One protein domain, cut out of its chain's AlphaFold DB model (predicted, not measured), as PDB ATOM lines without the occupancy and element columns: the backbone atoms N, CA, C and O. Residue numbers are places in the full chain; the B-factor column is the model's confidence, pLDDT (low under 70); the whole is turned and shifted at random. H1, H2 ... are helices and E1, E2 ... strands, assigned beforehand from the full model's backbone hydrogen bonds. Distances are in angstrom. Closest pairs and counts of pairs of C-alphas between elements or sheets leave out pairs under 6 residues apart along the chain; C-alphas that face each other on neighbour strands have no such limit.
ATOM      1  N   PHE A  89     185.298 154.981 136.266       92.50
ATOM      2  CA  PHE A  89     184.946 153.723 136.934       92.50
ATOM      3  C   PHE A  89     183.476 153.582 137.358       92.50
ATOM      4  O   PHE A  89     183.182 152.811 138.269       92.50
ATOM      5  N   VAL A  90     182.544 154.281 136.700       92.81
ATOM      6  CA  VAL A  90     181.104 154.175 136.991       92.81
ATOM      7  C   VAL A  90     180.635 152.726 136.872       92.81
ATOM      8  O   VAL A  90     180.979 152.027 135.917       92.81
ATOM      9  N   GLY A  91     179.854 152.273 137.855       92.19
ATOM     10  CA  GLY A  91     179.392 150.884 137.911       92.19
ATOM     11  C   GLY A  91     180.513 149.889 138.216       92.19
ATOM     12  O   GLY A  91     180.449 148.733 137.801       92.19
ATOM     13  N   ARG A  92     181.573 150.336 138.899       95.56
ATOM     14  CA  ARG A  92     182.631 149.480 139.450       95.56
ATOM     15  C   ARG A  92     182.737 149.674 140.959       95.56
ATOM     16  O   ARG A  92     182.365 150.733 141.457       95.56
ATOM     17  N   CYS A  93     183.259 148.684 141.674       97.25
ATOM     18  CA  CYS A  93     183.403 148.753 143.132       97.25
ATOM     19  C   CYS A  93     184.317 149.908 143.575       97.25
ATOM     20  O   CYS A  93     185.442 150.040 143.076       97.25
ATOM     21  N   ASN A  94     183.854 150.708 144.539       96.31
ATOM     22  CA  ASN A  94     184.592 151.829 145.111       96.31
ATOM     23  C   ASN A  94     185.320 151.416 146.399       96.31
ATOM     24  O   ASN A  94     184.763 151.468 147.492       96.31
ATOM     25  N   CYS A  95     186.596 151.059 146.277       96.75
ATOM     26  CA  CYS A  95     187.430 150.717 147.432       96.75
ATOM     27  C   CYS A  95     187.842 151.914 148.297       96.75
ATOM     28  O   CYS A  95     188.259 151.715 149.435       96.75
ATOM     29  N   ASN A  96     187.711 153.144 147.789       95.12
ATOM     30  CA  ASN A  96     188.038 154.350 148.554       95.12
ATOM     31  C   ASN A  96     186.966 154.676 149.604       95.12
ATOM     32  O   ASN A  96     187.168 155.577 150.411       95.12
ATOM     33  N   ALA A  97     185.830 153.968 149.594       96.12
ATOM     34  CA  ALA A  97     184.806 154.113 150.620       96.12
ATOM     35  C   ALA A  97     185.253 153.554 151.982       96.12
ATOM     36  O   ALA A  97     184.776 154.029 153.007       96.12
ATOM     37  N   CYS A  98     186.183 152.590 152.007       97.50
ATOM     38  CA  CYS A  98     186.780 152.125 153.255       97.50
ATOM     39  C   CYS A  98     188.002 152.980 153.597       97.50
ATOM     40  O   CYS A  98     189.024 152.935 152.906       97.50
ATOM     41  N   LEU A  99     187.897 153.745 154.681       96.69
ATOM     42  CA  LEU A  99     188.972 154.581 155.202       96.69
ATOM     43  C   LEU A  99     189.629 153.879 156.390       96.69
ATOM     44  O   LEU A  99     189.001 153.683 157.429       96.69
ATOM     45  N   ASN A 100     190.900 153.503 156.244       96.38
ATOM     46  CA  ASN A 100     191.655 152.900 157.342       96.38
ATOM     47  C   ASN A 100     191.723 153.841 158.550       96.38
ATOM     48  O   ASN A 100     191.868 155.055 158.397       96.38
ATOM     49  N   PHE A 101     191.673 153.253 159.744       96.12
ATOM     50  CA  PHE A 101     191.734 153.931 161.043       96.12
ATOM     51  C   PHE A 101     190.565 154.876 161.343       96.12
ATOM     52  O   PHE A 101     190.590 155.587 162.348       96.12
ATOM     53  N   TRP A 102     189.517 154.871 160.517       96.38
ATOM     54  CA  TRP A 102     188.291 155.599 160.816       96.38
ATOM     55  C   TRP A 102     187.548 154.955 161.986       96.38
ATOM     56  O   TRP A 102     187.545 153.733 162.095       96.38
ATOM     57  N   ARG A 103     186.913 155.751 162.854       97.44
ATOM     58  CA  ARG A 103     186.116 155.232 163.977       97.44
ATOM     59  C   ARG A 103     184.918 154.440 163.453       97.44
ATOM     60  O   ARG A 103     184.196 154.932 162.589       97.44
ATOM     61  N   CYS A 104     184.694 153.245 163.986       97.56
ATOM     62  CA  CYS A 104     183.569 152.404 163.589       97.56
ATOM     63  C   CYS A 104     182.999 151.620 164.773       97.56
ATOM     64  O   CYS A 104     183.735 151.219 165.673       97.56
ATOM     65  N   GLU A 105     181.689 151.392 164.722       96.75
ATOM     66  CA  GLU A 105     180.977 150.408 165.553       96.75
ATOM     67  C   GLU A 105     180.576 149.189 164.712       96.75
ATOM     68  O   GLU A 105     180.640 148.051 165.168       96.75
ATOM     69  N   GLU A 106     180.237 149.433 163.444       96.44
ATOM     70  CA  GLU A 106     179.844 148.429 162.463       96.44
ATOM     71  C   GLU A 106     180.557 148.665 161.124       96.44
ATOM     72  O   GLU A 106     181.043 149.762 160.832       96.44
ATOM     73  N   ASP A 107     180.556 147.649 160.258       96.25
ATOM     74  CA  ASP A 107     181.177 147.705 158.927       96.25
ATOM     75  C   ASP A 107     180.613 148.819 158.034       96.25
ATOM     76  O   ASP A 107     181.311 149.315 157.146       96.25
ATOM     77  N   ILE A 108     179.374 149.266 158.273       95.88
ATOM     78  CA  ILE A 108     178.767 150.369 157.520       95.88
ATOM     79  C   ILE A 108     179.539 151.685 157.688       95.88
ATOM     80  O   ILE A 108     179.656 152.446 156.727       95.88
ATOM     81  N   ALA A 109     180.157 151.911 158.854       96.50
ATOM     82  CA  ALA A 109     181.035 153.059 159.094       96.50
ATOM     83  C   ALA A 109     182.371 152.951 158.335       96.50
ATOM     84  O   ALA A 109     182.997 153.967 158.045       96.50
ATOM     85  N   CYS A 110     182.771 151.742 157.931       97.50
ATOM     86  CA  CYS A 110     183.934 151.480 157.079       97.50
ATOM     87  C   CYS A 110     183.570 151.451 155.585       97.50
ATOM     88  O   CYS A 110     184.174 150.723 154.793       97.50
ATOM     89  N   GLY A 111     182.536 152.201 155.196       95.31
ATOM     90  CA  GLY A 111     182.018 152.217 153.830       95.31
ATOM     91  C   GLY A 111     181.273 150.940 153.439       95.31
ATOM     92  O   GLY A 111     181.078 150.704 152.250       95.31
ATOM     93  N   GLY A 112     180.886 150.107 154.407       96.44
ATOM     94  CA  GLY A 112     180.146 148.864 154.191       96.44
ATOM     95  C   GLY A 112     181.010 147.640 153.902       96.44
ATOM     96  O   GLY A 112     180.451 146.562 153.701       96.44
ATOM     97  N   LEU A 113     182.344 147.758 153.877       97.62
ATOM     98  CA  LEU A 113     183.220 146.606 153.649       97.62
ATOM     99  C   LEU A 113     183.086 145.603 154.800       97.62
ATOM    100  O   LEU A 113     183.469 145.894 155.929       97.62
ATOM    101  N   LYS A 114     182.569 144.413 154.496       96.88
ATOM    102  CA  LYS A 114     182.320 143.373 155.501       96.88
ATOM    103  C   LYS A 114     183.612 142.908 156.168       96.88
ATOM    104  O   LYS A 114     184.581 142.566 155.486       96.88
ATOM    105  N   GLY A 115     183.592 142.846 157.494       95.94
ATOM    106  CA  GLY A 115     184.728 142.457 158.316       95.94
ATOM    107  C   GLY A 115     185.869 143.467 158.288       95.94
ATOM    108  O   GLY A 115     187.015 143.059 158.451       95.94
ATOM    109  N   ALA A 116     185.582 144.743 158.022       97.69
ATOM    110  CA  ALA A 116     186.571 145.811 158.100       97.69
ATOM    111  C   ALA A 116     186.541 146.519 159.455       97.69
ATOM    112  O   ALA A 116     187.565 147.048 159.875       97.69
ATOM    113  N   CYS A 117     185.408 146.565 160.158       97.94
ATOM    114  CA  CYS A 117     185.364 147.207 161.460       97.94
ATOM    115  C   CYS A 117     185.995 146.315 162.534       97.94
ATOM    116  O   CYS A 117     185.482 145.246 162.869       97.94
ATOM    117  N   ASN A 118     187.106 146.772 163.112       97.25
ATOM    118  CA  ASN A 118     187.713 146.109 164.254       97.25
ATOM    119  C   ASN A 118     187.093 146.645 165.549       97.25
ATOM    120  O   ASN A 118     187.509 147.681 166.068       97.25
ATOM    121  N   THR A 119     186.144 145.893 166.102       94.94
ATOM    122  CA  THR A 119     185.411 146.220 167.339       94.94
ATOM    123  C   THR A 119     186.269 146.192 168.609       94.94
ATOM    124  O   THR A 119     185.821 146.618 169.667       94.94
ATOM    125  N   THR A 120     187.519 145.716 168.539       95.88
ATOM    126  CA  THR A 120     188.441 145.748 169.692       95.88
ATOM    127  C   THR A 120     189.048 147.136 169.877       95.88
ATOM    128  O   THR A 120     189.223 147.600 171.000       95.88
ATOM    129  N   ILE A 121     189.381 147.799 168.768       96.00
ATOM    130  CA  ILE A 121     189.985 149.141 168.749       96.00
ATOM    131  C   ILE A 121     189.000 150.220 168.273       96.00
ATOM    132  O   ILE A 121     189.334 151.401 168.300       96.00
ATOM    133  N   ASN A 122     187.790 149.818 167.868       97.00
ATOM    134  CA  ASN A 122     186.741 150.652 167.278       97.00
ATOM    135  C   ASN A 122     187.238 151.469 166.083       97.00
ATOM    136  O   ASN A 122     186.921 152.655 165.945       97.00
ATOM    137  N   THR A 123     188.048 150.838 165.228       98.19
ATOM    138  CA  THR A 123     188.536 151.457 163.994       98.19
ATOM    139  C   THR A 123     188.486 150.519 162.800       98.19
ATOM    140  O   THR A 123     188.662 149.309 162.941       98.19
ATOM    141  N   CYS A 124     188.336 151.086 161.611       98.19
ATOM    142  CA  CYS A 124     188.361 150.360 160.352       98.19
ATOM    143  C   CYS A 124     189.762 149.831 160.016       98.19
ATOM    144  O   CYS A 124     190.716 150.600 159.880       98.19
ATOM    145  N   ASP A 125     189.860 148.524 159.809       97.69
ATOM    146  CA  ASP A 125     190.966 147.817 159.178       97.69
ATOM    147  C   ASP A 125     190.503 147.292 157.810       97.69
ATOM    148  O   ASP A 125     190.027 146.165 157.638       97.69
ATOM    149  N   CYS A 126     190.648 148.138 156.793       97.56
ATOM    150  CA  CYS A 126     190.275 147.798 155.426       97.56
ATOM    151  C   CYS A 126     191.118 146.639 154.883       97.56
ATOM    152  O   CYS A 126     190.631 145.860 154.066       97.56
ATOM    153  N   PHE A 127     192.375 146.492 155.325       96.56
ATOM    154  CA  PHE A 127     193.231 145.386 154.894       96.56
ATOM    155  C   PHE A 127     192.677 144.048 155.369       96.56
ATOM    156  O   PHE A 127     192.626 143.090 154.592       96.56
ATOM    157  N   GLN A 128     192.223 143.990 156.620       97.06
ATOM    158  CA  GLN A 128     191.543 142.823 157.155       97.06
ATOM    159  C   GLN A 128     190.234 142.552 156.403       97.06
ATOM    160  O   GLN A 128     190.020 141.410 155.993       97.06
ATOM    161  N   GLY A 129     189.421 143.578 156.131       97.00
ATOM    162  CA  GLY A 129     188.192 143.437 155.341       97.00
ATOM    163  C   GLY A 129     188.440 142.835 153.952       97.00
ATOM    164  O   GLY A 129     187.813 141.848 153.567       97.00
ATOM    165  N   TYR A 130     189.438 143.336 153.214       97.69
ATOM    166  CA  TYR A 130     189.808 142.767 151.910       97.69
ATOM    167  C   TYR A 130     190.316 141.328 152.015       97.69
ATOM    168  O   TYR A 130     189.980 140.489 151.175       97.69
ATOM    169  N   LYS A 131     191.079 141.010 153.063       97.44
ATOM    170  CA  LYS A 131     191.551 139.647 153.313       97.44
ATOM    171  C   LYS A 131     190.391 138.683 153.559       97.44
ATOM    172  O   LYS A 131     190.401 137.588 153.001       97.44
ATOM    173  N   GLN A 132     189.382 139.096 154.326       96.75
ATOM    174  CA  GLN A 132     188.160 138.314 154.549       96.75
ATOM    175  C   GLN A 132     187.331 138.146 153.270       96.75
ATOM    176  O   GLN A 132     186.753 137.086 153.044       96.75
ATOM    177  N   ALA A 133     187.341 139.147 152.391       96.06
ATOM    178  CA  ALA A 133     186.719 139.087 151.071       96.06
ATOM    179  C   ALA A 133     187.461 138.182 150.059       96.06
ATOM    180  O   ALA A 133     186.999 138.019 148.932       96.06
ATOM    181  N   GLY A 134     188.593 137.576 150.439       96.88
ATOM    182  CA  GLY A 134     189.366 136.675 149.580       96.88
ATOM    183  C   GLY A 134     190.505 137.349 148.810       96.88
ATOM    184  O   GLY A 134     191.034 136.757 147.868       96.88
ATOM    185  N   TYR A 135     190.911 138.559 149.205       97.12
ATOM    186  CA  TYR A 135     192.054 139.288 148.646       97.12
ATOM    187  C   TYR A 135     193.198 139.330 149.673       97.12
ATOM    188  O   TYR A 135     193.221 140.218 150.525       97.12
ATOM    189  N   PRO A 136     194.158 138.381 149.631       95.38
ATOM    190  CA  PRO A 136     195.178 138.233 150.673       95.38
ATOM    191  C   PRO A 136     196.043 139.475 150.872       95.38
ATOM    192  O   PRO A 136     196.515 139.727 151.981       95.38
ATOM    193  N   GLN A 137     196.263 140.234 149.797       94.88
ATOM    194  CA  GLN A 137     196.976 141.500 149.818       94.88
ATOM    195  C   GLN A 137     196.119 142.610 149.212       94.88
ATOM    196  O   GLN A 137     195.350 142.390 148.277       94.88
ATOM    197  N   TYR A 138     196.323 143.847 149.669       93.06
ATOM    198  CA  TYR A 138     195.616 145.010 149.124       93.06
ATOM    199  C   TYR A 138     195.814 145.178 147.613       93.06
ATOM    200  O   TYR A 138     194.896 145.563 146.894       93.06
ATOM    201  N   ILE A 139     196.997 144.820 147.104       95.69
ATOM    202  CA  ILE A 139     197.278 144.865 145.668       95.69
ATOM    203  C   ILE A 139     196.391 143.902 144.861       95.69
ATOM    204  O   ILE A 139     196.074 144.193 143.707       95.69
ATOM    205  N   ASP A 140     195.943 142.791 145.455       96.75
ATOM    206  CA  ASP A 140     194.996 141.881 144.812       96.75
ATOM    207  C   ASP A 140     193.622 142.536 144.682       96.75
ATOM    208  O   ASP A 140     193.014 142.463 143.614       96.75
ATOM    209  N   ALA A 141     193.167 143.236 145.729       96.81
ATOM    210  CA  ALA A 141     191.935 144.015 145.682       96.81
ATOM    211  C   ALA A 141     192.032 145.119 144.617       96.81
ATOM    212  O   ALA A 141     191.136 145.245 143.786       96.81
ATOM    213  N   LEU A 142     193.151 145.846 144.535       96.00
ATOM    214  CA  LEU A 142     193.358 146.879 143.511       96.00
ATOM    215  C   LEU A 142     193.290 146.341 142.074       96.00
ATOM    216  O   LEU A 142     192.805 147.024 141.175       96.00
ATOM    217  N   ARG A 143     193.778 145.119 141.842       96.75
ATOM    218  CA  ARG A 143     193.833 144.513 140.501       96.75
ATOM    219  C   ARG A 143     192.561 143.776 140.098       96.75
ATOM    220  O   ARG A 143     192.352 143.572 138.906       96.75
ATOM    221  N   LYS A 144     191.752 143.329 141.060       96.88
ATOM    222  CA  LYS A 144     190.628 142.411 140.805       96.88
ATOM    223  C   LYS A 144     189.274 142.930 141.291       96.88
ATOM    224  O   LYS A 144     188.254 142.440 140.821       96.88
ATOM    225  N   LEU A 145     189.251 143.895 142.208       96.69
ATOM    226  CA  LEU A 145     188.037 144.433 142.828       96.69
ATOM    227  C   LEU A 145     187.889 145.930 142.544       96.69
ATOM    228  O   LEU A 145     186.974 146.350 141.835       96.69
ATOM    229  N   CYS A 146     188.815 146.729 143.068       97.12
ATOM    230  CA  CYS A 146     188.738 148.182 143.108       97.12
ATOM    231  C   CYS A 146     188.770 148.765 141.708       97.12
ATOM    232  O   CYS A 146     189.752 148.580 140.995       97.12
ATOM    233  N   ASN A 147     187.716 149.474 141.306       95.94
ATOM    234  CA  ASN A 147     187.586 150.042 139.964       95.94
ATOM    235  C   ASN A 147     187.627 149.003 138.817       95.94
ATOM    236  O   ASN A 147     187.616 149.383 137.648       95.94
ATOM    237  N   GLN A 148     187.626 147.704 139.138       96.31
ATOM    238  CA  GLN A 148     187.745 146.597 138.185       96.31
ATOM    239  C   GLN A 148     186.468 145.769 138.133       96.31
ATOM    240  O   GLN A 148     185.955 145.485 137.053       96.31
ATOM    241  N   LYS A 149     185.906 145.403 139.283       96.19
ATOM    242  CA  LYS A 149     184.732 144.536 139.339       96.19
ATOM    243  C   LYS A 149     183.460 145.329 139.057       96.19
ATOM    244  O   LYS A 149     183.274 146.401 139.628       96.19
ATOM    245  N   VAL A 150     182.633 144.836 138.130       94.06
ATOM    246  CA  VAL A 150     181.363 145.476 137.741       94.06
ATOM    247  C   VAL A 150     180.349 145.314 138.856       94.06
ATOM    248  O   VAL A 150     180.190 144.225 139.396       94.06
ATOM    249  N   CYS A 151     179.630 146.386 139.152       94.31
ATOM    250  CA  CYS A 151     178.543 146.367 140.106       94.31
ATOM    251  C   CYS A 151     177.458 147.391 139.745       94.31
ATOM    252  O   CYS A 151     177.658 148.336 138.980       94.31
ATOM    253  N   ASN A 152     176.278 147.182 140.307       88.25
ATOM    254  CA  ASN A 152     175.104 148.031 140.235       88.25
ATOM    255  C   ASN A 152     174.450 148.090 141.626       88.25
ATOM    256  O   ASN A 152     174.872 147.403 142.553       88.25
ATOM    257  N   LYS A 153     173.388 148.886 141.780       82.50
ATOM    258  CA  LYS A 153     172.704 149.035 143.076       82.50
ATOM    259  C   LYS A 153     172.184 147.726 143.685       82.50
ATOM    260  O   LYS A 153     172.077 147.641 144.897       82.50
ATOM    261  N   LYS A 154     171.847 146.727 142.866       85.44
ATOM    262  CA  LYS A 154     171.246 145.470 143.329       85.44
ATOM    263  C   LYS A 154     172.287 144.448 143.773       85.44
ATOM    264  O   LYS A 154     172.008 143.676 144.675       85.44
ATOM    265  N   ASN A 155     173.459 144.431 143.137       90.50
ATOM    266  CA  ASN A 155     174.492 143.426 143.391       90.50
ATOM    267  C   ASN A 155     175.737 143.973 144.112       90.50
ATOM    268  O   ASN A 155     176.650 143.201 144.382       90.50
ATOM    269  N   ALA A 156     175.788 145.266 144.454       89.31
ATOM    270  CA  ALA A 156     176.927 145.871 145.154       89.31
ATOM    271  C   ALA A 156     177.305 145.117 146.443       89.31
ATOM    272  O   ALA A 156     178.480 144.867 146.698       89.31
ATOM    273  N   THR A 157     176.315 144.683 147.226       92.00
ATOM    274  CA  THR A 157     176.546 143.985 148.498       92.00
ATOM    275  C   THR A 157     177.280 142.654 148.330       92.00
ATOM    276  O   THR A 157     178.089 142.286 149.185       92.00
ATOM    277  N   GLU A 158     177.015 141.935 147.242       94.06
ATOM    278  CA  GLU A 158     177.621 140.635 146.946       94.06
ATOM    279  C   GLU A 158     178.924 140.808 146.165       94.06
ATOM    280  O   GLU A 158     179.959 140.258 146.535       94.06
ATOM    281  N   GLU A 159     178.902 141.631 145.116       95.38
ATOM    282  CA  GLU A 159     180.039 141.784 144.216       95.38
ATOM    283  C   GLU A 159     181.164 142.608 144.832       95.38
ATOM    284  O   GLU A 159     182.334 142.281 144.636       95.38
ATOM    285  N   CYS A 160     180.826 143.648 145.590       96.69
ATOM    286  CA  CYS A 160     181.786 144.550 146.215       96.69
ATOM    287  C   CYS A 160     181.973 144.280 147.709       96.69
ATOM    288  O   CYS A 160     182.561 145.102 148.407       96.69
ATOM    289  N   HIS A 161     181.483 143.139 148.207       96.44
ATOM    290  CA  HIS A 161     181.606 142.743 149.613       96.44
ATOM    291  C   HIS A 161     181.062 143.805 150.585       96.44
ATOM    292  O   HIS A 161     181.607 144.009 151.667       96.44
ATOM    293  N   GLY A 162     179.982 144.476 150.175       95.44
ATOM    294  CA  GLY A 162     179.312 145.537 150.928       95.44
ATOM    295  C   GLY A 162     179.780 146.961 150.607       95.44
ATOM    296  O   GLY A 162     179.059 147.901 150.927       95.44
ATOM    297  N   LEU A 163     180.903 147.138 149.901       96.50
ATOM    298  CA  LEU A 163     181.322 148.456 149.413       96.50
ATOM    299  C   LEU A 163     180.336 149.019 148.370       96.50
ATOM    300  O   LEU A 163     179.763 148.263 147.577       96.50
ATOM    301  N   PRO A 164     180.184 150.350 148.283       95.31
ATOM    302  CA  PRO A 164     179.367 150.977 147.258       95.31
ATOM    303  C   PRO A 164     180.013 150.878 145.871       95.31
ATOM    304  O   PRO A 164     181.233 150.793 145.706       95.31
ATOM    305  N   CYS A 165     179.179 150.971 144.841       95.31
ATOM    306  CA  CYS A 165     179.640 151.223 143.481       95.31
ATOM    307  C   CYS A 165     180.006 152.694 143.296       95.31
ATOM    308  O   CYS A 165     179.320 153.577 143.811       95.31
ATOM    309  N   ASN A 166     181.012 152.969 142.471       93.50
ATOM    310  CA  ASN A 166     181.259 154.314 141.971       93.50
ATOM    311  C   ASN A 166     180.026 154.812 141.208       93.50
ATOM    312  O   ASN A 166     179.631 154.254 140.175       93.50
ATOM    313  N   SER A 167     179.430 155.879 141.727       88.94
ATOM    314  CA  SER A 167     178.354 156.622 141.087       88.94
ATOM    315  C   SER A 167     178.920 157.656 140.116       88.94
ATOM    316  O   SER A 167     179.882 158.354 140.432       88.94
ATOM    317  N   GLY A 168     178.308 157.765 138.938       86.00
ATOM    318  CA  GLY A 168     178.625 158.802 137.957       86.00
ATOM    319  C   GLY A 168     177.637 159.959 137.997       86.00
ATOM    320  O   GLY A 168     176.568 159.864 138.602       86.00
ATOM    321  N   ARG A 169     177.958 161.033 137.276       84.88
ATOM    322  CA  ARG A 169     176.986 162.082 136.973       84.88
ATOM    323  C   ARG A 169     176.120 161.610 135.814       84.88
ATOM    324  O   ARG A 169     176.620 161.400 134.710       84.88
ATOM    325  N   CYS A 170     174.840 161.404 136.080       82.31
ATOM    326  CA  CYS A 170     173.901 160.914 135.081       82.31
ATOM    327  C   CYS A 170     173.214 162.075 134.363       82.31
ATOM    328  O   CYS A 170     172.783 163.035 135.001       82.31
ATOM    329  N   VAL A 171     173.131 161.976 133.039       77.75
ATOM    330  CA  VAL A 171     172.304 162.835 132.187       77.75
ATOM    331  C   VAL A 171     171.129 161.985 131.725       77.75
ATOM    332  O   VAL A 171     171.339 160.859 131.265       77.75
ATOM    333  N   CYS A 172     169.920 162.501 131.933       67.31
ATOM    334  CA  CYS A 172     168.651 161.815 131.696       67.31
ATOM    335  C   CYS A 172     167.903 162.515 130.574       67.31
ATOM    336  O   CYS A 172     167.917 163.767 130.591       67.31
TER     337      CYS A 172
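AT A GLANCE: This is residues 89 to 172 of the 172 residues of an uncharacterized protein of Heterorhabditis bacteriophora (UniProt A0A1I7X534). You will find little regular structure here: a loop-built body with four short helices spread around it, and a tail ending in strand E1 at one end of the long axis. At the other end is the turn between the antiparallel short pairing of residues 117 to 118 with 123 to 124. The 84 printed residues hold H1, H2, H3, H4 and E1 in that order, mostly helix, with 25 residues in named elements. The whole is compact, with a radius of gyration of the C-alphas of 12.5 A, and spans 45 by 24 by 18 A.

IN THESE COORDINATES: Find C-alpha 126 at (190.275, 147.798, 155.426); from there H2, residues 126 to 132, runs 9.8 A. H3, residues 138 to 144, runs 10.0 A. H1 is residues 107 to 110, H4 156 to 159. E1, residues 169 to 171, ends at (172.304, 162.835, 132.187).

HOW THE PARTS SIT: H2 and H3 touch, closest at the C-alphas of Phe 127 and Tyr 138, 6.3 A, at a steep tilt of 64 degrees, the same way. H1 is close to H2 but not clearly touching, C-alphas 110 and 126 being 7.5 A apart. H4 touches no helix; E1 pairs with no named strand. Every O i to N i+4 pair is within hydrogen-bond range in H2 and H3; H1 and H4 are too short for one.

THE WHOLE: The C-alphas of Thr 120 and Cys 172, the farthest apart, are 45.8 A apart. The links H1 to H2 and H3 to H4 are long. The printed part has no cut; residue 172 is under 70 in pLDDT.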